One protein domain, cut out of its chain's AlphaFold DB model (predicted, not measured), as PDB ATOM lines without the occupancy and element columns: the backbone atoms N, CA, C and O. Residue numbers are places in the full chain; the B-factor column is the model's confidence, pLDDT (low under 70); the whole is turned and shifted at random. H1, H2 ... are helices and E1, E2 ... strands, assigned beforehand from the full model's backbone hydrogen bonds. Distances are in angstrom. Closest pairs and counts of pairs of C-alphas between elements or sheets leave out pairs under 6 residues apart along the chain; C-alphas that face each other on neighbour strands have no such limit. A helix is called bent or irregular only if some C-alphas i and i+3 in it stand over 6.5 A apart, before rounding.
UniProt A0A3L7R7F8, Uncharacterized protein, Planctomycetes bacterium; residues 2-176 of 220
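Overview. This is residues 2 to 176 of the 220 residues of an uncharacterized protein of Planctomycetes bacterium (UniProt A0A3L7R7F8). Two groups of helices are joined end to end through H3 and H5: H1, H2 and H4 pack on H3, while H6 and H7 pack on H5. A small two-stranded hairpin, E1 and E2, makes one end of the long axis, and the long link from H4 to H5 loops round toward the other end. The printed part has 175 residues with seven named helices and two antiparallel strands, in the order H1 E1 E2 H2 H3 H4 H5 H6 H7. The class is mostly helix; the whole is compact, with a radius of gyration of the C-alphas of 17.0 A and spans of 52 by 34 by 28 A, only just elongated.

Along the chain. Begin at the sheet: E1 is residues 13 to 15, and E2 is residues 21 to 23, where H2, residues 24 to 32, follows directly. Find C-alpha 40 at (173.115, 156.735, 179.522); from there H3, residues 40 to 61, runs 31.6 A. H3 is irregular: C-alphas 42 and 45 are 8.1 A apart. H4, residues 66 to 86, is 29.4 A long, and H5, residues 108 to 125, is 25.1 A. H1 is residues 2 to 7, starting at C-alpha 2 (167.793, 145.596, 171.304). H6 is residues 134 to 149, and H7, residues 157 to 174, runs 25.4 A to C-alpha 174 at (167.075, 129.940, 187.474).

Arrangement. In the hairpin of E1 and E2, look for N 14 and O 22, 2.9 A apart. H3 is the hub, touching four helices. Its closest C-alphas are Ile 2 and Gly 49 with H1, 4.6 A; Val 28 and Leu 50 with H2, 6.5 A; Cys 54 and Tyr 68 with H4, 5.7 A; and Phe 48 and Trp 121 with H5, 5.2 A. H3, H4 and H5 form an up-and-down bundle, each running against the one before, though H4 and H5 are close but not clearly touching. H5 touches H7 at a steep tilt of 38 degrees, the same way, closest at the C-alphas of Gly 116 and Ala 163, 3.8 A. H5 and H6 are a helical hairpin, closest at the C-alphas of Ile 112 and Leu 143, 6.7 A. H3 and H7 are apart. Every O i to N i+4 pair is within hydrogen-bond range in H1, H2, H4, H6 and H7; H3 has 15 of 18 and H5 13 of 14.

Size, cuts and confidence. The two farthest C-alphas, of Gly 19 and Arg 149, are 53.6 A apart. The printed part has no cut. The link from H4 to H5, residues 87 to 107, is long. The mean pLDDT of the printed part is 93.7, and residue 176 is under 70.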
ATOM      1  N   ILE A   2     168.791 146.544 170.734       78.75
ATOM      2  CA  ILE A   2     167.793 145.596 171.304       78.75
ATOM      3  C   ILE A   2     166.550 145.367 170.415       78.75
ATOM      4  O   ILE A   2     166.332 144.248 169.960       78.75
ATOM      5  N   ALA A   3     165.777 146.417 170.110       77.62
ATOM      6  CA  ALA A   3     164.545 146.295 169.321       77.62
ATOM      7  C   ALA A   3     164.768 145.720 167.907       77.62
ATOM      8  O   ALA A   3     164.050 144.815 167.491       77.62
ATOM      9  N   LEU A   4     165.789 146.186 167.179       81.75
ATOM     10  CA  LEU A   4     166.086 145.689 165.827       81.75
ATOM     11  C   LEU A   4     166.509 144.215 165.860       81.75
ATOM     12  O   LEU A   4     166.031 143.427 165.055       81.75
ATOM     13  N   SER A   5     167.329 143.818 166.836       78.38
ATOM     14  CA  SER A   5     167.707 142.413 167.037       78.38
ATOM     15  C   SER A   5     166.528 141.517 167.442       78.38
ATOM     16  O   SER A   5     166.600 140.306 167.243       78.38
ATOM     17  N   HIS A   6     165.455 142.079 168.011       81.31
ATOM     18  CA  HIS A   6     164.257 141.336 168.412       81.31
ATOM     19  C   HIS A   6     163.312 141.104 167.226       81.31
ATOM     20  O   HIS A   6     162.923 139.961 166.961       81.31
ATOM     21  N   TYR A   7     162.982 142.176 166.500       85.75
ATOM     22  CA  TYR A   7     161.967 142.166 165.445       85.75
ATOM     23  C   TYR A   7     162.489 141.764 164.059       85.75
ATOM     24  O   TYR A   7     161.696 141.311 163.240       85.75
ATOM     25  N   LEU A   8     163.791 141.896 163.778       84.94
ATOM     26  CA  LEU A   8     164.349 141.544 162.469       84.94
ATOM     27  C   LEU A   8     164.940 140.115 162.439       84.94
ATOM     28  O   LEU A   8     165.586 139.686 163.409       84.94
ATOM     29  N   PRO A   9     164.773 139.378 161.322       84.38
ATOM     30  CA  PRO A   9     165.607 138.227 160.964       84.38
ATOM     31  C   PRO A   9     167.109 138.554 160.965       84.38
ATOM     32  O   PRO A   9     167.507 139.686 160.673       84.38
ATOM     33  N   ALA A  10     167.952 137.567 161.286       79.50
ATOM     34  CA  ALA A  10     169.395 137.749 161.506       79.50
ATOM     35  C   ALA A  10     170.179 138.220 160.259       79.50
ATOM     36  O   ALA A  10     171.239 138.829 160.384       79.50
ATOM     37  N   ASP A  11     169.639 137.940 159.076       84.44
ATOM     38  CA  ASP A  11     170.134 138.247 157.732       84.44
ATOM     39  C   ASP A  11     169.499 139.513 157.117       84.44
ATOM     40  O   ASP A  11     169.801 139.879 155.977       84.44
ATOM     41  N   THR A  12     168.647 140.222 157.868       89.88
ATOM     42  CA  THR A  12     167.955 141.415 157.365       89.88
ATOM     43  C   THR A  12     168.937 142.506 156.959       89.88
ATOM     44  O   THR A  12     169.756 142.970 157.759       89.88
ATOM     45  N   ASN A  13     168.768 142.985 155.729       93.31
ATOM     46  CA  ASN A  13     169.420 144.172 155.203       93.31
ATOM     47  C   ASN A  13     168.368 145.254 154.932       93.31
ATOM     48  O   ASN A  13     167.298 144.962 154.401       93.31
ATOM     49  N   TRP A  14     168.666 146.507 155.274       94.00
ATOM     50  CA  TRP A  14     167.779 147.644 155.017       94.00
ATOM     51  C   TRP A  14     168.549 148.879 154.542       94.00
ATOM     52  O   TRP A  14     169.776 148.963 154.639       94.00
ATOM     53  N   LYS A  15     167.810 149.854 154.010       96.00
ATOM     54  CA  LYS A  15     168.323 151.177 153.644       96.00
ATOM     55  C   LYS A  15     167.878 152.206 154.675       96.00
ATOM     56  O   LYS A  15     166.701 152.262 155.023       96.00
ATOM     57  N   SER A  16     168.805 153.027 155.163       92.94
ATOM     58  CA  SER A  16     168.464 154.230 155.931       92.94
ATOM     59  C   SER A  16     168.080 155.387 155.001       92.94
ATOM     60  O   SER A  16     168.334 155.347 153.797       92.94
ATOM     61  N   ARG A  17     167.476 156.445 155.562       93.06
ATOM     62  CA  ARG A  17     167.017 157.640 154.824       93.06
ATOM     63  C   ARG A  17     168.119 158.328 154.000       93.06
ATOM     64  O   ARG A  17     167.815 158.975 153.010       93.06
ATOM     65  N   ASP A  18     169.379 158.183 154.398       94.75
ATOM     66  CA  ASP A  18     170.566 158.687 153.695       94.75
ATOM     67  C   ASP A  18     171.143 157.695 152.657       94.75
ATOM     68  O   ASP A  18     172.286 157.831 152.232       94.75
ATOM     69  N   GLY A  19     170.383 156.664 152.271       94.69
ATOM     70  CA  GLY A  19     170.751 155.691 151.235       94.69
ATOM     71  C   GLY A  19     171.779 154.632 151.654       94.69
ATOM     72  O   GLY A  19     172.045 153.693 150.887       94.69
ATOM     73  N   LYS A  20     172.347 154.720 152.865       95.38
ATOM     74  CA  LYS A  20     173.321 153.740 153.367       95.38
ATOM     75  C   LYS A  20     172.665 152.376 153.578       95.38
ATOM     76  O   LYS A  20     171.547 152.273 154.081       95.38
ATOM     77  N   SER A  21     173.389 151.322 153.207       95.94
ATOM     78  CA  SER A  21     173.022 149.954 153.577       95.94
ATOM     79  C   SER A  21     173.350 149.689 155.046       95.94
ATOM     80  O   SER A  21     174.407 150.098 155.550       95.94
ATOM     81  N   TRP A  22     172.445 148.968 155.695       95.56
ATOM     82  CA  TRP A  22     172.544 148.491 157.064       95.56
ATOM     83  C   TRP A  22     172.176 147.015 157.144       95.56
ATOM     84  O   TRP A  22     171.317 146.540 156.406       95.56
ATOM     85  N   SER A  23     172.812 146.328 158.083       93.56
ATOM     86  CA  SER A  23     172.502 144.968 158.509       93.56
ATOM     87  C   SER A  23     172.643 144.898 160.028       93.56
ATOM     88  O   SER A  23     173.241 145.791 160.642       93.56
ATOM     89  N   LEU A  24     172.127 143.838 160.657       91.75
ATOM     90  CA  LEU A  24     172.353 143.622 162.090       91.75
ATOM     91  C   LEU A  24     173.845 143.452 162.409       91.75
ATOM     92  O   LEU A  24     174.305 143.974 163.416       91.75
ATOM     93  N   GLU A  25     174.611 142.813 161.521       94.00
ATOM     94  CA  GLU A  25     176.064 142.665 161.665       94.00
ATOM     95  C   GLU A  25     176.785 144.020 161.673       94.00
ATOM     96  O   GLU A  25     177.588 144.294 162.566       94.00
ATOM     97  N   LYS A  26     176.440 144.913 160.737       94.94
ATOM     98  CA  LYS A  26     176.970 146.280 160.731       94.94
ATOM     99  C   LYS A  26     176.549 147.050 161.982       94.94
ATOM    100  O   LYS A  26     177.366 147.763 162.548       94.94
ATOM    101  N   LEU A  27     175.308 146.892 162.443       94.44
ATOM    102  CA  LEU A  27     174.857 147.532 163.680       94.44
ATOM    103  C   LEU A  27     175.669 147.058 164.896       94.44
ATOM    104  O   LEU A  27     176.000 147.881 165.741       94.44
ATOM    105  N   VAL A  28     176.031 145.771 164.968       95.19
ATOM    106  CA  VAL A  28     176.942 145.246 166.003       95.19
ATOM    107  C   VAL A  28     178.317 145.908 165.877       95.19
ATOM    108  O   VAL A  28     178.861 146.354 166.881       95.19
ATOM    109  N   ALA A  29     178.860 146.012 164.660       95.88
ATOM    110  CA  ALA A  29     180.165 146.631 164.412       95.88
ATOM    111  C   ALA A  29     180.231 148.093 164.868       95.88
ATOM    112  O   ALA A  29     181.162 148.461 165.571       95.88
ATOM    113  N   GLU A  30     179.229 148.903 164.529       95.38
ATOM    114  CA  GLU A  30     179.157 150.308 164.952       95.38
ATOM    115  C   GLU A  30     178.967 150.439 166.476       95.38
ATOM    116  O   GLU A  30     179.451 151.397 167.078       95.38
ATOM    117  N   GLU A  31     178.270 149.483 167.109       95.12
ATOM    118  CA  GLU A  31     177.947 149.485 168.542       95.12
ATOM    119  C   GLU A  31     179.143 149.095 169.434       95.12
ATOM    120  O   GLU A  31     179.278 149.683 170.508       95.12
ATOM    121  N   ILE A  32     180.034 148.173 169.020       95.06
ATOM    122  CA  ILE A  32     181.216 147.813 169.845       95.06
ATOM    123  C   ILE A  32     182.230 148.956 169.973       95.06
ATOM    124  O   ILE A  32     182.943 149.025 170.971       95.06
ATOM    125  N   GLU A  33     182.286 149.849 168.983       95.56
ATOM    126  CA  GLU A  33     183.196 151.003 168.973       95.56
ATOM    127  C   GLU A  33     182.655 152.170 169.832       95.56
ATOM    128  O   GLU A  33     183.334 153.180 170.029       95.56
ATOM    129  N   GLN A  34     181.432 152.056 170.375       95.00
ATOM    130  CA  GLN A  34     180.840 153.088 171.228       95.00
ATOM    131  C   GLN A  34     181.335 152.988 172.680       95.00
ATOM    132  O   GLN A  34     181.381 151.897 173.259       95.00
ATOM    133  N   PRO A  35     181.614 154.120 173.351       94.31
ATOM    134  CA  PRO A  35     182.014 154.102 174.750       94.31
ATOM    135  C   PRO A  35     180.866 153.637 175.659       94.31
ATOM    136  O   PRO A  35     179.744 154.148 175.599       94.31
ATOM    137  N   ILE A  36     181.174 152.699 176.561       94.81
ATOM    138  CA  ILE A  36     180.288 152.295 177.666       94.81
ATOM    139  C   ILE A  36     180.324 153.344 178.788       94.81
ATOM    140  O   ILE A  36     179.291 153.788 179.289       94.81
ATOM    141  N   ARG A  37     181.526 153.796 179.169       92.75
ATOM    142  CA  ARG A  37     181.708 154.838 180.191       92.75
ATOM    143  C   ARG A  37     181.163 156.175 179.687       92.75
ATOM    144  O   ARG A  37     181.559 156.644 178.629       92.75
ATOM    145  N   GLY A  38     180.284 156.793 180.475       88.38
ATOM    146  CA  GLY A  38     179.633 158.062 180.131       88.38
ATOM    147  C   GLY A  38     178.356 157.919 179.296       88.38
ATOM    148  O   GLY A  38     177.641 158.904 179.135       88.38
ATOM    149  N   ALA A  39     178.018 156.717 178.818       91.38
ATOM    150  CA  ALA A  39     176.734 156.473 178.169       91.38
ATOM    151  C   ALA A  39     175.559 156.532 179.176       91.38
ATOM    152  O   ALA A  39     175.749 156.248 180.368       91.38
ATOM    153  N   PRO A  40     174.329 156.846 178.715       89.44
ATOM    154  CA  PRO A  40     173.115 156.735 179.522       89.44
ATOM    155  C   PRO A  40     172.971 155.349 180.164       89.44
ATOM    156  O   PRO A  40     173.390 154.344 179.585       89.44
ATOM    157  N   CYS A  41     172.400 155.302 181.372       92.50
ATOM    158  CA  CYS A  41     172.275 154.080 182.178       92.50
ATOM    159  C   CYS A  41     173.609 153.315 182.337       92.50
ATOM    160  O   CYS A  41     173.657 152.089 182.281       92.50
ATOM    161  N   GLY A  42     174.726 154.049 182.423       92.75
ATOM    162  CA  GLY A  42     176.075 153.482 182.499       92.75
ATOM    163  C   GLY A  42     176.496 152.646 181.288       92.75
ATOM    164  O   GLY A  42     177.501 151.952 181.373       92.75
ATOM    165  N   GLY A  43     175.742 152.668 180.186       95.94
ATOM    166  CA  GLY A  43     175.983 151.828 179.015       95.94
ATOM    167  C   GLY A  43     175.497 150.378 179.135       95.94
ATOM    168  O   GLY A  43     175.757 149.598 178.218       95.94
ATOM    169  N   THR A  44     174.753 149.995 180.183       96.62
ATOM    170  CA  THR A  44     174.213 148.621 180.308       96.62
ATOM    171  C   THR A  44     173.308 148.248 179.134       96.62
ATOM    172  O   THR A  44     173.398 147.135 178.629       96.62
ATOM    173  N   HIS A  45     172.521 149.191 178.600       95.19
ATOM    174  CA  HIS A  45     171.676 148.967 177.416       95.19
ATOM    175  C   HIS A  45     172.483 148.631 176.149       95.19
ATOM    176  O   HIS A  45     171.991 147.899 175.287       95.19
ATOM    177  N   ARG A  46     173.722 149.138 176.030       95.69
ATOM    178  CA  ARG A  46     174.638 148.779 174.933       95.69
ATOM    179  C   ARG A  46     175.109 147.335 175.095       95.69
ATOM    180  O   ARG A  46     174.970 146.533 174.178       95.69
ATOM    181  N   LEU A  47     175.574 146.985 176.298       97.12
ATOM    182  CA  LEU A  47     176.021 145.631 176.643       97.12
ATOM    183  C   LEU A  47     174.892 144.590 176.512       97.12
ATOM    184  O   LEU A  47     175.127 143.504 175.983       97.12
ATOM    185  N   PHE A  48     173.662 144.935 176.911       94.50
ATOM    186  CA  PHE A  48     172.457 144.129 176.684       94.50
ATOM    187  C   PHE A  48     172.201 143.967 175.186       94.50
ATOM    188  O   PHE A  48     172.055 142.845 174.708       94.50
ATOM    189  N   GLY A  49     172.195 145.068 174.427       91.75
ATOM    190  CA  GLY A  49     172.025 145.047 172.975       91.75
ATOM    191  C   GLY A  49     172.995 144.093 172.280       91.75
ATOM    192  O   GLY A  49     172.551 143.228 171.527       91.75
ATOM    193  N   LEU A  50     174.290 144.214 172.585       95.50
ATOM    194  CA  LEU A  50     175.355 143.358 172.057       95.50
ATOM    195  C   LEU A  50     175.147 141.885 172.432       95.50
ATOM    196  O   LEU A  50     175.173 141.025 171.550       95.50
ATOM    197  N   ALA A  51     174.884 141.594 173.710       93.81
ATOM    198  CA  ALA A  51     174.642 140.234 174.194       93.81
ATOM    199  C   ALA A  51     173.443 139.580 173.491       93.81
ATOM    200  O   ALA A  51     173.547 138.467 172.975       93.81
ATOM    201  N   TYR A  52     172.328 140.304 173.407       87.94
ATOM    202  CA  TYR A  52     171.100 139.835 172.777       87.94
ATOM    203  C   TYR A  52     171.272 139.631 171.263       87.94
ATOM    204  O   TYR A  52     170.807 138.634 170.712       87.94
ATOM    205  N   GLY A  53     172.008 140.519 170.582       87.88
ATOM    206  CA  GLY A  53     172.376 140.333 169.175       87.88
ATOM    207  C   GLY A  53     173.223 139.079 168.940       87.88
ATOM    208  O   GLY A  53     172.955 138.334 167.999       87.88
ATOM    209  N   CYS A  54     174.185 138.795 169.825       90.19
ATOM    210  CA  CYS A  54     174.975 137.562 169.769       90.19
ATOM    211  C   CYS A  54     174.101 136.322 170.009       90.19
ATOM    212  O   CYS A  54     174.133 135.396 169.204       90.19
ATOM    213  N   GLN A  55     173.247 136.315 171.036       88.00
ATOM    214  CA  GLN A  55     172.304 135.212 171.283       88.00
ATOM    215  C   GLN A  55     171.391 134.947 170.072       88.00
ATOM    216  O   GLN A  55     171.179 133.795 169.692       88.00
ATOM    217  N   ARG A  56     170.890 136.006 169.419       84.62
ATOM    218  CA  ARG A  56     170.076 135.910 168.196       84.62
ATOM    219  C   ARG A  56     170.865 135.345 167.011       84.62
ATOM    220  O   ARG A  56     170.333 134.478 166.322       84.62
ATOM    221  N   ARG A  57     172.119 135.773 166.802       87.00
ATOM    222  CA  ARG A  57     173.025 135.200 165.787       87.00
ATOM    223  C   ARG A  57     173.263 133.714 166.053       87.00
ATOM    224  O   ARG A  57     172.956 132.908 165.186       87.00
ATOM    225  N   LEU A  58     173.698 133.356 167.263       86.75
ATOM    226  CA  LEU A  58     173.977 131.973 167.662       86.75
ATOM    227  C   LEU A  58     172.755 131.060 167.478       86.75
ATOM    228  O   LEU A  58     172.894 129.959 166.956       86.75
ATOM    229  N   LYS A  59     171.551 131.529 167.838       84.00
ATOM    230  CA  LYS A  59     170.299 130.785 167.616       84.00
ATOM    231  C   LYS A  59     169.971 130.591 166.128       84.00
ATOM    232  O   LYS A  59     169.371 129.581 165.782       84.00
ATOM    233  N   ALA A  60     170.323 131.548 165.269       84.31
ATOM    234  CA  ALA A  60     170.022 131.502 163.838       84.31
ATOM    235  C   ALA A  60     171.038 130.687 163.017       84.31
ATOM    236  O   ALA A  60     170.650 130.066 162.034       84.31
ATOM    237  N   THR A  61     172.322 130.694 163.394       88.56
ATOM    238  CA  THR A  61     173.416 130.109 162.589       88.56
ATOM    239  C   THR A  61     174.175 128.973 163.274       88.56
ATOM    240  O   THR A  61     175.004 128.332 162.637       88.56
ATOM    241  N   GLY A  62     173.960 128.741 164.572       87.00
ATOM    242  CA  GLY A  62     174.731 127.778 165.365       87.00
ATOM    243  C   GLY A  62     176.159 128.220 165.714       87.00
ATOM    244  O   GLY A  62     176.849 127.493 166.426       87.00
ATOM    245  N   GLN A  63     176.608 129.404 165.274       88.62
ATOM    246  CA  GLN A  63     177.970 129.895 165.514       88.62
ATOM    247  C   GLN A  63     178.058 131.416 165.706       88.62
ATOM    248  O   GLN A  63     177.256 132.181 165.167       88.62
ATOM    249  N   LEU A  64     179.085 131.855 166.441       90.38
ATOM    250  CA  LEU A  64     179.499 133.256 166.533       90.38
ATOM    251  C   LEU A  64     180.829 133.436 165.802       90.38
ATOM    252  O   LEU A  64     181.847 132.870 166.190       90.38
ATOM    253  N   ASP A  65     180.796 134.242 164.751       93.00
ATOM    254  CA  ASP A  65     181.894 134.523 163.835       93.00
ATOM    255  C   ASP A  65     182.113 136.040 163.686       93.00
ATOM    256  O   ASP A  65     181.307 136.859 164.140       93.00
ATOM    257  N   GLY A  66     183.252 136.426 163.102       95.62
ATOM    258  CA  GLY A  66     183.570 137.815 162.755       95.62
ATOM    259  C   GLY A  66     183.329 138.816 163.893       95.62
ATOM    260  O   GLY A  66     183.895 138.710 164.985       95.62
ATOM    261  N   VAL A  67     182.481 139.816 163.639       96.50
ATOM    262  CA  VAL A  67     182.150 140.851 164.629       96.50
ATOM    263  C   VAL A  67     181.323 140.333 165.807       96.50
ATOM    264  O   VAL A  67     181.495 140.832 166.916       96.50
ATOM    265  N   TYR A  68     180.491 139.306 165.619       94.69
ATOM    266  CA  TYR A  68     179.699 138.732 166.709       94.69
ATOM    267  C   TYR A  68     180.586 138.017 167.734       94.69
ATOM    268  O   TYR A  68     180.355 138.144 168.934       94.69
ATOM    269  N   LEU A  69     181.660 137.354 167.291       95.69
ATOM    270  CA  LEU A  69     182.663 136.791 168.202       95.69
ATOM    271  C   LEU A  69     183.414 137.890 168.980       95.69
ATOM    272  O   LEU A  69     183.664 137.741 170.178       95.69
ATOM    273  N   ARG A  70     183.734 139.023 168.330       97.62
ATOM    274  CA  ARG A  70     184.323 140.194 169.015       97.62
ATOM    275  C   ARG A  70     183.360 140.783 170.054       97.62
ATOM    276  O   ARG A  70     183.793 141.101 171.160       97.62
ATOM    277  N   ALA A  71     182.072 140.889 169.723       96.31
ATOM    278  CA  ALA A  71     181.032 141.414 170.604       96.31
ATOM    279  C   ALA A  71     180.759 140.509 171.821       96.31
ATOM    280  O   ALA A  71     180.684 141.021 172.937       96.31
ATOM    281  N   ASP A  72     180.688 139.182 171.649       95.62
ATOM    282  CA  ASP A  72     180.568 138.234 172.772       95.62
ATOM    283  C   ASP A  72     181.773 138.343 173.721       95.62
ATOM    284  O   ASP A  72     181.589 138.509 174.930       95.62
ATOM    285  N   LYS A  73     183.006 138.385 173.188       96.19
ATOM    286  CA  LYS A  73     184.206 138.615 174.010       96.19
ATOM    287  C   LYS A  73     184.125 139.940 174.779       96.19
ATOM    288  O   LYS A  73     184.420 139.960 175.973       96.19
ATOM    289  N   PHE A  74     183.722 141.026 174.118       97.19
ATOM    290  CA  PHE A  74     183.583 142.348 174.735       97.19
ATOM    291  C   PHE A  74     182.582 142.329 175.902       97.19
ATOM    292  O   PHE A  74     182.919 142.753 177.007       97.19
ATOM    293  N   VAL A  75     181.391 141.756 175.696       96.69
ATOM    294  CA  VAL A  75     180.376 141.581 176.748       96.69
ATOM    295  C   VAL A  75     180.926 140.747 177.912       96.69
ATOM    296  O   VAL A  75     180.815 141.166 179.064       96.69
ATOM    297  N   ARG A  76     181.576 139.608 177.635       96.38
ATOM    298  CA  ARG A  76     182.161 138.734 178.670       96.38
ATOM    299  C   ARG A  76     183.265 139.406 179.474       96.38
ATOM    300  O   ARG A  76     183.392 139.147 180.669       96.38
ATOM    301  N   ASP A  77     184.071 140.260 178.857       97.75
ATOM    302  CA  ASP A  77     185.117 140.989 179.572       97.75
ATOM    303  C   ASP A  77     184.516 142.052 180.513       97.75
ATOM    304  O   ASP A  77     184.984 142.187 181.647       97.75
ATOM    305  N   TYR A  78     183.401 142.694 180.135       98.19
ATOM    306  CA  TYR A  78     182.614 143.518 181.064       98.19
ATOM    307  C   TYR A  78     181.951 142.691 182.180       98.19
ATOM    308  O   TYR A  78     181.951 143.137 183.329       98.19
ATOM    309  N   GLN A  79     181.427 141.487 181.904       98.19
ATOM    310  CA  GLN A  79     180.850 140.607 182.942       98.19
ATOM    311  C   GLN A  79     181.908 140.261 184.004       98.19
ATOM    312  O   GLN A  79     181.689 140.456 185.201       98.19
ATOM    313  N   LYS A  80     183.105 139.839 183.565       98.19
ATOM    314  CA  LYS A  80     184.256 139.569 184.447       98.19
ATOM    315  C   LYS A  80     184.657 140.805 185.249       98.19
ATOM    316  O   LYS A  80     184.840 140.699 186.458       98.19
ATOM    317  N   PHE A  81     184.786 141.967 184.601       98.31
ATOM    318  CA  PHE A  81     185.142 143.222 185.272       98.31
ATOM    319  C   PHE A  81     184.125 143.592 186.359       98.31
ATOM    320  O   PHE A  81     184.521 143.937 187.472       98.31
ATOM    321  N   THR A  82     182.832 143.431 186.071       98.44
ATOM    322  CA  THR A  82     181.737 143.697 187.016       98.44
ATOM    323  C   THR A  82     181.894 142.870 188.287       98.44
ATOM    324  O   THR A  82     182.031 143.429 189.374       98.44
ATOM    325  N   PHE A  83     181.988 141.545 188.160       98.12
ATOM    326  CA  PHE A  83     182.128 140.652 189.312       98.12
ATOM    327  C   PHE A  83     183.488 140.727 190.017       98.12
ATOM    328  O   PHE A  83     183.580 140.410 191.200       98.12
ATOM    329  N   ALA A  84     184.558 141.098 189.309       97.69
ATOM    330  CA  ALA A  84     185.904 141.153 189.880       97.69
ATOM    331  C   ALA A  84     186.246 142.497 190.541       97.69
ATOM    332  O   ALA A  84     187.232 142.555 191.280       97.69
ATOM    333  N   LYS A  85     185.515 143.580 190.227       98.12
ATOM    334  CA  LYS A  85     185.869 144.951 190.641       98.12
ATOM    335  C   LYS A  85     184.702 145.833 191.085       98.12
ATOM    336  O   LYS A  85     184.972 146.812 191.764       98.12
ATOM    337  N   LEU A  86     183.458 145.553 190.692       98.56
ATOM    338  CA  LEU A  86     182.334 146.487 190.872       98.56
ATOM    339  C   LEU A  86     181.208 145.964 191.766       98.56
ATOM    340  O   LEU A  86     180.231 146.684 191.938       98.56
ATOM    341  N   GLN A  87     181.300 144.744 192.297       98.69
ATOM    342  CA  GLN A  87     180.329 144.251 193.269       98.69
ATOM    343  C   GLN A  87     180.765 144.613 194.691       98.69
ATOM    344  O   GLN A  87     181.903 144.347 195.082       98.69
ATOM    345  N   ASN A  88     179.849 145.220 195.438       98.62
ATOM    346  CA  ASN A  88     180.026 145.652 196.817       98.62
ATOM    347  C   ASN A  88     179.769 144.483 197.794       98.62
ATOM    348  O   ASN A  88     179.134 143.493 197.414       98.62
ATOM    349  N   PRO A  89     180.228 144.568 199.060       97.62
ATOM    350  CA  PRO A  89     180.060 143.490 200.042       97.62
ATOM    351  C   PRO A  89     178.601 143.132 200.365       97.62
ATOM    352  O   PRO A  89     178.336 142.005 200.772       97.62
ATOM    353  N   ASP A  90     177.663 144.064 200.175       97.50
ATOM    354  CA  ASP A  90     176.220 143.865 200.381       97.50
ATOM    355  C   ASP A  90     175.493 143.250 199.170       97.50
ATOM    356  O   ASP A  90     174.268 143.155 199.174       97.50
ATOM    357  N   GLY A  91     176.232 142.870 198.123       98.44
ATOM    358  CA  GLY A  91     175.699 142.319 196.878       98.44
ATOM    359  C   GLY A  91     175.361 143.361 195.807       98.44
ATOM    360  O   GLY A  91     175.281 142.986 194.634       98.44
ATOM    361  N   SER A  92     175.233 144.647 196.165       98.75
ATOM    362  CA  SER A  92     174.963 145.737 195.213       98.75
ATOM    363  C   SER A  92     176.117 145.951 194.221       98.75
ATOM    364  O   SER A  92     177.243 145.498 194.433       98.75
ATOM    365  N   PHE A  93     175.855 146.657 193.120       98.75
ATOM    366  CA  PHE A  93     176.879 147.041 192.146       98.75
ATOM    367  C   PHE A  93     177.222 148.530 192.220       98.75
ATOM    368  O   PHE A  93     176.369 149.364 192.535       98.75
ATOM    369  N   SER A  94     178.468 148.852 191.852       98.56
ATOM    370  CA  SER A  94     179.078 150.178 191.974       98.56
ATOM    371  C   SER A  94     178.128 151.321 191.633       98.56
ATOM    372  O   SER A  94     177.597 151.410 190.519       98.56
ATOM    373  N   THR A  95     177.999 152.266 192.563       98.38
ATOM    374  CA  THR A  95     177.193 153.480 192.391       98.38
ATOM    375  C   THR A  95     177.761 154.427 191.327       98.38
ATOM    376  O   THR A  95     177.119 155.416 190.979       98.38
ATOM    377  N   GLU A  96     178.944 154.145 190.771       97.75
ATOM    378  CA  GLU A  96     179.554 154.877 189.652       97.75
ATOM    379  C   GLU A  96     179.702 154.026 188.378       97.75
ATOM    380  O   GLU A  96     180.502 154.338 187.489       97.75
ATOM    381  N   TRP A  97     178.853 153.000 188.239       97.69
ATOM    382  CA  TRP A  97     178.779 152.140 187.056       97.69
ATOM    383  C   TRP A  97     180.159 151.526 186.743       97.69
ATOM    384  O   TRP A  97     180.901 151.140 187.641       97.69
ATOM    385  N   PHE A  98     180.550 151.475 185.467       97.44
ATOM    386  CA  PHE A  98     181.847 150.954 185.029       97.44
ATOM    387  C   PHE A  98     183.012 151.958 185.129       97.44
ATOM    388  O   PHE A  98     184.079 151.700 184.559       97.44
ATOM    389  N   LYS A  99     182.845 153.117 185.790       95.81
ATOM    390  CA  LYS A  99     183.936 154.099 185.953       95.81
ATOM    391  C   LYS A  99     184.992 153.584 186.934       95.81
ATOM    392  O   LYS A  99     186.151 153.439 186.551       95.81
ATOM    393  N   TYR A 100     184.576 153.302 188.167       96.25
ATOM    394  CA  TYR A 100     185.401 152.836 189.282       96.25
ATOM    395  C   TYR A 100     184.514 152.156 190.351       96.25
ATOM    396  O   TYR A 100     183.289 152.305 190.292       96.25
ATOM    397  N   PRO A 101     185.084 151.395 191.306       98.38
ATOM    398  CA  PRO A 101     184.334 150.818 192.425       98.38
ATOM    399  C   PRO A 101     183.845 151.920 193.376       98.38
ATOM    400  O   PRO A 101     184.640 152.772 193.771       98.38
ATOM    401  N   ALA A 102     182.561 151.919 193.735       98.31
ATOM    402  CA  ALA A 102     181.970 152.908 194.636       98.31
ATOM    403  C   ALA A 102     180.748 152.338 195.371       98.31
ATOM    404  O   ALA A 102     179.874 151.727 194.756       98.31
ATOM    405  N   ASP A 103     180.670 152.595 196.674       98.25
ATOM    406  CA  ASP A 103     179.589 152.143 197.547       98.25
ATOM    407  C   ASP A 103     179.074 153.339 198.366       98.25
ATOM    408  O   ASP A 103     179.709 153.757 199.334       98.25
ATOM    409  N   ARG A 104     177.961 153.948 197.933       96.69
ATOM    410  CA  ARG A 104     177.260 154.983 198.712       96.69
ATOM    411  C   ARG A 104     176.268 154.307 199.645       96.69
ATOM    412  O   ARG A 104     175.210 153.855 199.208       96.69
ATOM    413  N   SER A 105     176.629 154.215 200.918       92.25
ATOM    414  CA  SER A 105     175.812 153.590 201.962       92.25
ATOM    415  C   SER A 105     174.558 154.393 202.329       92.25
ATOM    416  O   SER A 105     173.631 153.827 202.900       92.25
ATOM    417  N   ASP A 106     174.515 155.678 201.980       94.12
ATOM    418  CA  ASP A 106     173.454 156.651 202.260       94.12
ATOM    419  C   ASP A 106     172.481 156.889 201.083       94.12
ATOM    420  O   ASP A 106     171.460 157.552 201.250       94.12
ATOM    421  N   ASP A 107     172.757 156.325 199.901       96.81
ATOM    422  CA  ASP A 107     172.029 156.591 198.648       96.81
ATOM    423  C   ASP A 107     171.403 155.299 198.079       96.81
ATOM    424  O   ASP A 107     171.856 154.722 197.081       96.81
ATOM    425  N   ILE A 108     170.348 154.812 198.747       96.69
ATOM    426  CA  ILE A 108     169.641 153.578 198.355       96.69
ATOM    427  C   ILE A 108     169.005 153.688 196.962       96.69
ATOM    428  O   ILE A 108     169.051 152.734 196.183       96.69
ATOM    429  N   ASP A 109     168.495 154.869 196.598       96.94
ATOM    430  CA  ASP A 109     167.911 155.131 195.280       96.94
ATOM    431  C   ASP A 109     168.962 154.979 194.167       96.94
ATOM    432  O   ASP A 109     168.672 154.421 193.099       96.94
ATOM    433  N   ARG A 110     170.210 155.411 194.408       97.62
ATOM    434  CA  ARG A 110     171.321 155.172 193.480       97.62
ATOM    435  C   ARG A 110     171.760 153.717 193.450       97.62
ATOM    436  O   ARG A 110     172.047 153.232 192.357       97.62
ATOM    437  N   LYS A 111     171.798 153.016 194.588       98.19
ATOM    438  CA  LYS A 111     172.125 151.581 194.608       98.19
ATOM    439  C   LYS A 111     171.101 150.746 193.840       98.19
ATOM    440  O   LYS A 111     171.511 149.889 193.060       98.19
ATOM    441  N   ILE A 112     169.801 151.013 193.998       98.00
ATOM    442  CA  ILE A 112     168.740 150.401 193.182       98.00
ATOM    443  C   ILE A 112     168.934 150.759 191.705       98.00
ATOM    444  O   ILE A 112     168.899 149.869 190.854       98.00
ATOM    445  N   GLN A 113     169.218 152.031 191.387       97.94
ATOM    446  CA  GLN A 113     169.489 152.455 190.012       97.94
ATOM    447  C   GLN A 113     170.639 151.666 189.373       97.94
ATOM    448  O   GLN A 113     170.432 151.091 188.307       97.94
ATOM    449  N   THR A 114     171.837 151.635 189.960       98.44
ATOM    450  CA  THR A 114     172.978 150.950 189.330       98.44
ATOM    451  C   THR A 114     172.810 149.437 189.354       98.44
ATOM    452  O   THR A 114     173.028 148.786 188.333       98.44
ATOM    453  N   SER A 115     172.360 148.875 190.478       98.62
ATOM    454  CA  SER A 115     172.264 147.423 190.645       98.62
ATOM    455  C   SER A 115     171.159 146.807 189.796       98.62
ATOM    456  O   SER A 115     171.395 145.756 189.210       98.62
ATOM    457  N   GLY A 116     170.004 147.467 189.648       98.50
ATOM    458  CA  GLY A 116     168.914 146.996 188.789       98.50
ATOM    459  C   GLY A 116     169.343 146.885 187.326       98.50
ATOM    460  O   GLY A 116     169.268 145.812 186.740       98.50
ATOM    461  N   HIS A 117     169.895 147.960 186.756       98.62
ATOM    462  CA  HIS A 117     170.354 147.980 185.360       98.62
ATOM    463  C   HIS A 117     171.537 147.031 185.090       98.62
ATOM    464  O   HIS A 117     171.652 146.482 183.992       98.62
ATOM    465  N   ILE A 118     172.460 146.875 186.048       98.75
ATOM    466  CA  ILE A 118     173.603 145.963 185.894       98.75
ATOM    467  C   ILE A 118     173.132 144.512 186.022       98.75
ATOM    468  O   ILE A 118     173.492 143.697 185.174       98.75
ATOM    469  N   LEU A 119     172.296 144.189 187.017       98.75
ATOM    470  CA  LEU A 119     171.774 142.834 187.183       98.75
ATOM    471  C   LEU A 119     170.874 142.432 186.012       98.75
ATOM    472  O   LEU A 119     171.028 141.320 185.533       98.75
ATOM    473  N   GLU A 120     170.019 143.321 185.498       98.56
ATOM    474  CA  GLU A 120     169.171 143.067 184.321       98.56
ATOM    475  C   GLU A 120     169.997 142.615 183.110       98.56
ATOM    476  O   GLU A 120     169.700 141.606 182.467       98.56
ATOM    477  N   TRP A 121     171.085 143.330 182.816       98.06
ATOM    478  CA  TRP A 121     172.002 142.934 181.755       98.06
ATOM    479  C   TRP A 121     172.718 141.612 182.074       98.06
ATOM    480  O   TRP A 121     172.838 140.762 181.188       98.06
ATOM    481  N   LEU A 122     173.192 141.404 183.306       98.31
ATOM    482  CA  LEU A 122     173.860 140.159 183.702       98.31
ATOM    483  C   LEU A 122     172.918 138.950 183.588       98.31
ATOM    484  O   LEU A 122     173.275 137.959 182.954       98.31
ATOM    485  N   THR A 123     171.702 139.031 184.127       95.94
ATOM    486  CA  THR A 123     170.725 137.934 184.099       95.94
ATOM    487  C   THR A 123     170.234 137.653 182.683       95.94
ATOM    488  O   THR A 123     170.005 136.494 182.348       95.94
ATOM    489  N   ALA A 124     170.194 138.653 181.796       89.81
ATOM    490  CA  ALA A 124     169.931 138.440 180.372       89.81
ATOM    491  C   ALA A 124     171.117 137.837 179.587       89.81
ATOM    492  O   ALA A 124     170.897 137.134 178.602       89.81
ATOM    493  N   SER A 125     172.371 138.106 179.980       93.06
ATOM    494  CA  SER A 125     173.560 137.841 179.142       93.06
ATOM    495  C   SER A 125     174.494 136.724 179.615       93.06
ATOM    496  O   SER A 125     175.311 136.252 178.824       93.06
ATOM    497  N   LEU A 126     174.411 136.297 180.877       93.00
ATOM    498  CA  LEU A 126     175.243 135.215 181.412       93.00
ATOM    499  C   LEU A 126     174.826 133.844 180.866       93.00
ATOM    500  O   LEU A 126     173.654 133.610 180.554       93.00
ATOM    501  N   ASP A 127     175.772 132.908 180.800       85.62
ATOM    502  CA  ASP A 127     175.446 131.488 180.646       85.62
ATOM    503  C   ASP A 127     174.654 130.957 181.852       85.62
ATOM    504  O   ASP A 127     174.538 131.599 182.896       85.62
ATOM    505  N   GLN A 128     174.044 129.786 181.671       85.31
ATOM    506  CA  GLN A 128     173.116 129.226 182.645       85.31
ATOM    507  C   GLN A 128     173.786 128.859 183.975       85.31
ATOM    508  O   GLN A 128     173.187 129.050 185.026       85.31
ATOM    509  N   GLU A 129     175.025 128.363 183.945       85.50
ATOM    510  CA  GLU A 129     175.759 127.960 185.149       85.50
ATOM    511  C   GLU A 129     176.139 129.176 186.007       85.50
ATOM    512  O   GLU A 129     175.979 129.156 187.228       85.50
ATOM    513  N   SER A 130     176.549 130.275 185.367       87.94
ATOM    514  CA  SER A 130     176.928 131.520 186.045       87.94
ATOM    515  C   SER A 130     175.795 132.164 186.860       87.94
ATOM    516  O   SER A 130     176.077 132.874 187.832       87.94
ATOM    517  N   LEU A 131     174.524 131.906 186.525       90.75
ATOM    518  CA  LEU A 131     173.370 132.410 187.285       90.75
ATOM    519  C   LEU A 131     173.252 131.808 188.693       90.75
ATOM    520  O   LEU A 131     172.758 132.474 189.602       90.75
ATOM    521  N   TYR A 132     173.734 130.580 188.897       91.12
ATOM    522  CA  TYR A 132     173.745 129.936 190.214       91.12
ATOM    523  C   TYR A 132     174.936 130.384 191.081       91.12
ATOM    524  O   TYR A 132     175.123 129.876 192.186       91.12
ATOM    525  N   SER A 133     175.775 131.310 190.597       95.94
ATOM    526  CA  SER A 133     176.916 131.793 191.373       95.94
ATOM    527  C   SER A 133     176.465 132.642 192.576       95.94
ATOM    528  O   SER A 133     175.546 133.457 192.440       95.94
ATOM    529  N   PRO A 134     177.155 132.556 193.735       97.75
ATOM    530  CA  PRO A 134     176.833 133.371 194.912       97.75
ATOM    531  C   PRO A 134     176.829 134.882 194.642       97.75
ATOM    532  O   PRO A 134     176.132 135.631 195.312       97.75
ATOM    533  N   ARG A 135     177.581 135.335 193.629       98.19
ATOM    534  CA  ARG A 135     177.620 136.738 193.199       98.19
ATOM    535  C   ARG A 135     176.323 137.203 192.541       98.19
ATOM    536  O   ARG A 135     175.895 138.324 192.796       98.19
ATOM    537  N   VAL A 136     175.694 136.376 191.704       98.31
ATOM    538  CA  VAL A 136     174.396 136.728 191.103       98.31
ATOM    539  C   VAL A 136     173.296 136.652 192.162       98.31
ATOM    540  O   VAL A 136     172.484 137.572 192.244       98.31
ATOM    541  N   LEU A 137     173.333 135.628 193.025       97.56
ATOM    542  CA  LEU A 137     172.399 135.496 194.144       97.56
ATOM    543  C   LEU A 137     172.448 136.719 195.076       97.56
ATOM    544  O   LEU A 137     171.415 137.342 195.287       97.56
ATOM    545  N   ALA A 138     173.634 137.135 195.534       98.69
ATOM    546  CA  ALA A 138     173.786 138.298 196.413       98.69
ATOM    547  C   ALA A 138     173.238 139.603 195.797       98.69
ATOM    548  O   ALA A 138     172.676 140.439 196.499       98.69
ATOM    549  N   ALA A 139     173.349 139.783 194.475       98.75
ATOM    550  CA  ALA A 139     172.770 140.942 193.792       98.75
ATOM    551  C   ALA A 139     171.230 140.885 193.721       98.75
ATOM    552  O   ALA A 139     170.567 141.919 193.841       98.75
ATOM    553  N   ALA A 140     170.649 139.692 193.559       98.44
ATOM    554  CA  ALA A 140     169.201 139.492 193.626       98.44
ATOM    555  C   ALA A 140     168.666 139.661 195.064       98.44
ATOM    556  O   ALA A 140     167.643 140.317 195.270       98.44
ATOM    557  N   GLU A 141     169.382 139.140 196.064       98.50
ATOM    558  CA  GLU A 141     169.099 139.323 197.494       98.50
ATOM    559  C   GLU A 141     169.178 140.798 197.906       98.50
ATOM    560  O   GLU A 141     168.312 141.269 198.646       98.50
ATOM    561  N   PHE A 142     170.154 141.550 197.385       98.62
ATOM    562  CA  PHE A 142     170.248 142.996 197.587       98.62
ATOM    563  C   PHE A 142     168.987 143.719 197.088       98.62
ATOM    564  O   PHE A 142     168.345 144.436 197.858       98.62
ATOM    565  N   LEU A 143     168.604 143.515 195.818       98.31
ATOM    566  CA  LEU A 143     167.445 144.194 195.225       98.31
ATOM    567  C   LEU A 143     166.132 143.809 195.918       98.31
ATOM    568  O   LEU A 143     165.342 144.687 196.255       98.31
ATOM    569  N   THR A 144     165.908 142.516 196.163       97.81
ATOM    570  CA  THR A 144     164.700 142.040 196.861       97.81
ATOM    571  C   THR A 144     164.625 142.578 198.286       97.81
ATOM    572  O   THR A 144     163.583 143.100 198.677       97.81
ATOM    573  N   SER A 145     165.727 142.543 199.042       97.50
ATOM    574  CA  SER A 145     165.780 143.081 200.408       97.50
ATOM    575  C   SER A 145     165.544 144.587 200.453       97.50
ATOM    576  O   SER A 145     164.819 145.062 201.324       97.50
ATOM    577  N   ALA A 146     166.150 145.351 199.544       95.81
ATOM    578  CA  ALA A 146     166.003 146.802 199.501       95.81
ATOM    579  C   ALA A 146     164.560 147.220 199.170       95.81
ATOM    580  O   ALA A 146     163.985 148.043 199.881       95.81
ATOM    581  N   LEU A 147     163.942 146.595 198.161       95.81
ATOM    582  CA  LEU A 147     162.547 146.862 197.796       95.81
ATOM    583  C   LEU A 147     161.558 146.407 198.888       95.81
ATOM    584  O   LEU A 147     160.573 147.094 199.139       95.81
ATOM    585  N   ALA A 148     161.826 145.286 199.570       95.88
ATOM    586  CA  ALA A 148     160.951 144.758 200.621       95.88
ATOM    587  C   ALA A 148     161.031 145.523 201.957       95.88
ATOM    588  O   ALA A 148     160.065 145.506 202.719       95.88
ATOM    589  N   ARG A 149     162.159 146.183 202.263       94.06
ATOM    590  CA  ARG A 149     162.333 146.983 203.495       94.06
ATOM    591  C   ARG A 149     161.585 148.313 203.461       94.06
ATOM    592  O   ARG A 149     161.167 148.787 204.513       94.06
ATOM    593  N   GLU A 150     161.410 148.901 202.280       88.31
ATOM    594  CA  GLU A 150     160.728 150.186 202.092       88.31
ATOM    595  C   GLU A 150     159.525 150.056 201.130       88.31
ATOM    596  O   GLU A 150     159.505 150.677 200.062       88.31
ATOM    597  N   PRO A 151     158.488 149.265 201.480       86.44
ATOM    598  CA  PRO A 151     157.374 148.962 200.575       86.44
ATOM    599  C   PRO A 151     156.494 150.180 200.251       86.44
ATOM    600  O   PRO A 151     155.751 150.157 199.275       86.44
ATOM    601  N   SER A 152     156.570 151.243 201.057       90.38
ATOM    602  CA  SER A 152     155.860 152.512 200.858       90.38
ATOM    603  C   SER A 152     156.715 153.609 200.209       90.38
ATOM    604  O   SER A 152     156.263 154.750 200.133       90.38
ATOM    605  N   ARG A 153     157.957 153.321 199.793       93.56
ATOM    606  CA  ARG A 153     158.826 154.320 199.152       93.56
ATOM    607  C   ARG A 153     158.418 154.550 197.700       93.56
ATOM    608  O   ARG A 153     158.274 153.610 196.920       93.56
ATOM    609  N   GLU A 154     158.329 155.818 197.311       94.12
ATOM    610  CA  GLU A 154     158.167 156.213 195.912       94.12
ATOM    611  C   GLU A 154     159.493 156.083 195.147       94.12
ATOM    612  O   GLU A 154     160.298 157.012 195.050       94.12
ATOM    613  N   TRP A 155     159.737 154.898 194.591       93.81
ATOM    614  CA  TRP A 155     160.888 154.654 193.728       93.81
ATOM    615  C   TRP A 155     160.738 155.349 192.369       93.81
ATOM    616  O   TRP A 155     159.666 155.374 191.763       93.81
ATOM    617  N   LYS A 156     161.854 155.829 191.806       94.25
ATOM    618  CA  LYS A 156     161.888 156.301 190.412       94.25
ATOM    619  C   LYS A 156     161.517 155.150 189.469       94.25
ATOM    620  O   LYS A 156     162.191 154.120 189.460       94.25
ATOM    621  N   ILE A 157     160.501 155.362 188.627       94.31
ATOM    622  CA  ILE A 157     159.887 154.316 187.789       94.31
ATOM    623  C   ILE A 157     160.881 153.556 186.893       94.31
ATOM    624  O   ILE A 157     160.776 152.341 186.770       94.31
ATOM    625  N   GLY A 158     161.883 154.238 186.323       94.12
ATOM    626  CA  GLY A 158     162.938 153.600 185.523       94.12
ATOM    627  C   GLY A 158     163.782 152.611 186.343       94.12
ATOM    628  O   GLY A 158     163.730 151.414 186.072       94.12
ATOM    629  N   PRO A 159     164.532 153.074 187.365       95.62
ATOM    630  CA  PRO A 159     165.241 152.210 188.314       95.62
ATOM    631  C   PRO A 159     164.414 151.045 188.875       95.62
ATOM    632  O   PRO A 159     164.912 149.922 188.890       95.62
ATOM    633  N   LEU A 160     163.161 151.292 189.280       96.31
ATOM    634  CA  LEU A 160     162.260 150.244 189.766       96.31
ATOM    635  C   LEU A 160     161.965 149.201 188.679       96.31
ATOM    636  O   LEU A 160     162.090 148.006 188.932       96.31
ATOM    637  N   GLY A 161     161.631 149.646 187.464       96.94
ATOM    638  CA  GLY A 161     161.368 148.770 186.322       96.94
ATOM    639  C   GLY A 161     162.550 147.858 185.996       96.94
ATOM    640  O   GLY A 161     162.369 146.648 185.903       96.94
ATOM    641  N   HIS A 162     163.768 148.407 185.917       98.25
ATOM    642  CA  HIS A 162     164.978 147.609 185.675       98.25
ATOM    643  C   HIS A 162     165.276 146.630 186.821       98.25
ATOM    644  O   HIS A 162     165.663 145.494 186.562       98.25
ATOM    645  N   ALA A 163     165.068 147.022 188.084       98.06
ATOM    646  CA  ALA A 163     165.255 146.122 189.225       98.06
ATOM    647  C   ALA A 163     164.251 144.953 189.219       98.06
ATOM    648  O   ALA A 163     164.653 143.801 189.369       98.06
ATOM    649  N   LEU A 164     162.964 145.227 188.989       97.31
ATOM    650  CA  LEU A 164     161.927 144.193 188.906       97.31
ATOM    651  C   LEU A 164     162.124 143.280 187.687       97.31
ATOM    652  O   LEU A 164     161.999 142.065 187.807       97.31
ATOM    653  N   HIS A 165     162.495 143.837 186.532       96.69
ATOM    654  CA  HIS A 165     162.770 143.060 185.323       96.69
ATOM    655  C   HIS A 165     164.025 142.185 185.475       96.69
ATOM    656  O   HIS A 165     163.996 141.019 185.083       96.69
ATOM    657  N   ALA A 166     165.084 142.679 186.131       97.88
ATOM    658  CA  ALA A 166     166.256 141.874 186.479       97.88
ATOM    659  C   ALA A 166     165.889 140.641 187.314       97.88
ATOM    660  O   ALA A 166     166.382 139.545 187.033       97.88
ATOM    661  N   LEU A 167     165.018 140.827 188.313       96.94
ATOM    662  CA  LEU A 167     164.515 139.763 189.182       96.94
ATOM    663  C   LEU A 167     163.590 138.798 188.427       96.94
ATOM    664  O   LEU A 167     163.729 137.592 188.615       96.94
ATOM    665  N   SER A 168     162.731 139.294 187.528       95.25
ATOM    666  CA  SER A 168     161.899 138.452 186.651       95.25
ATOM    667  C   SER A 168     162.768 137.560 185.768       95.25
ATOM    668  O   SER A 168     162.652 136.343 185.842       95.25
ATOM    669  N   ILE A 169     163.738 138.130 185.036       91.75
ATOM    670  CA  ILE A 169     164.676 137.360 184.199       91.75
ATOM    671  C   ILE A 169     165.480 136.367 185.050       91.75
ATOM    672  O   ILE A 169     165.696 135.230 184.631       91.75
ATOM    673  N   TYR A 170     165.934 136.768 186.243       94.75
ATOM    674  CA  TYR A 170     166.655 135.863 187.140       94.75
ATOM    675  C   TYR A 170     165.787 134.668 187.530       94.75
ATOM    676  O   TYR A 170     166.210 133.521 187.374       94.75
ATOM    677  N   GLN A 171     164.553 134.929 187.961       91.69
ATOM    678  CA  GLN A 171     163.605 133.896 188.346       91.69
ATOM    679  C   GLN A 171     163.243 132.990 187.163       91.69
ATOM    680  O   GLN A 171     163.301 131.766 187.290       91.69
ATOM    681  N   GLU A 172     162.950 133.583 186.004       87.25
ATOM    682  CA  GLU A 172     162.626 132.919 184.736       87.25
ATOM    683  C   GLU A 172     163.760 132.034 184.202       87.25
ATOM    684  O   GLU A 172     163.511 131.041 183.517       87.25
ATOM    685  N   ARG A 173     165.016 132.359 184.515       87.69
ATOM    686  CA  ARG A 173     166.154 131.550 184.080       87.69
ATOM    687  C   ARG A 173     166.608 130.532 185.117       87.69
ATOM    688  O   ARG A 173     167.026 129.452 184.719       87.69
ATOM    689  N   VAL A 174     166.554 130.831 186.414       87.19
ATOM    690  CA  VAL A 174     167.075 129.940 187.474       87.19
ATOM    691  C   VAL A 174     166.064 128.879 187.894       87.19
ATOM    692  O   VAL A 174     166.427 127.707 188.005       87.19
ATOM    693  N   TRP A 175     164.810 129.283 188.102       78.75
ATOM    694  CA  TRP A 175     163.710 128.410 188.531       78.75
ATOM    695  C   TRP A 175     162.613 128.294 187.472       78.75
ATOM    696  O   TRP A 175     161.589 127.677 187.742       78.75
ATOM    697  N   GLY A 176     162.811 128.938 186.319       62.38
ATOM    698  CA  GLY A 176     161.744 129.492 185.504       62.38
ATOM    699  C   GLY A 176     161.238 128.667 184.324       62.38
ATOM    700  O   GLY A 176     161.774 127.632 183.927       62.38
TER     701      GLY A 176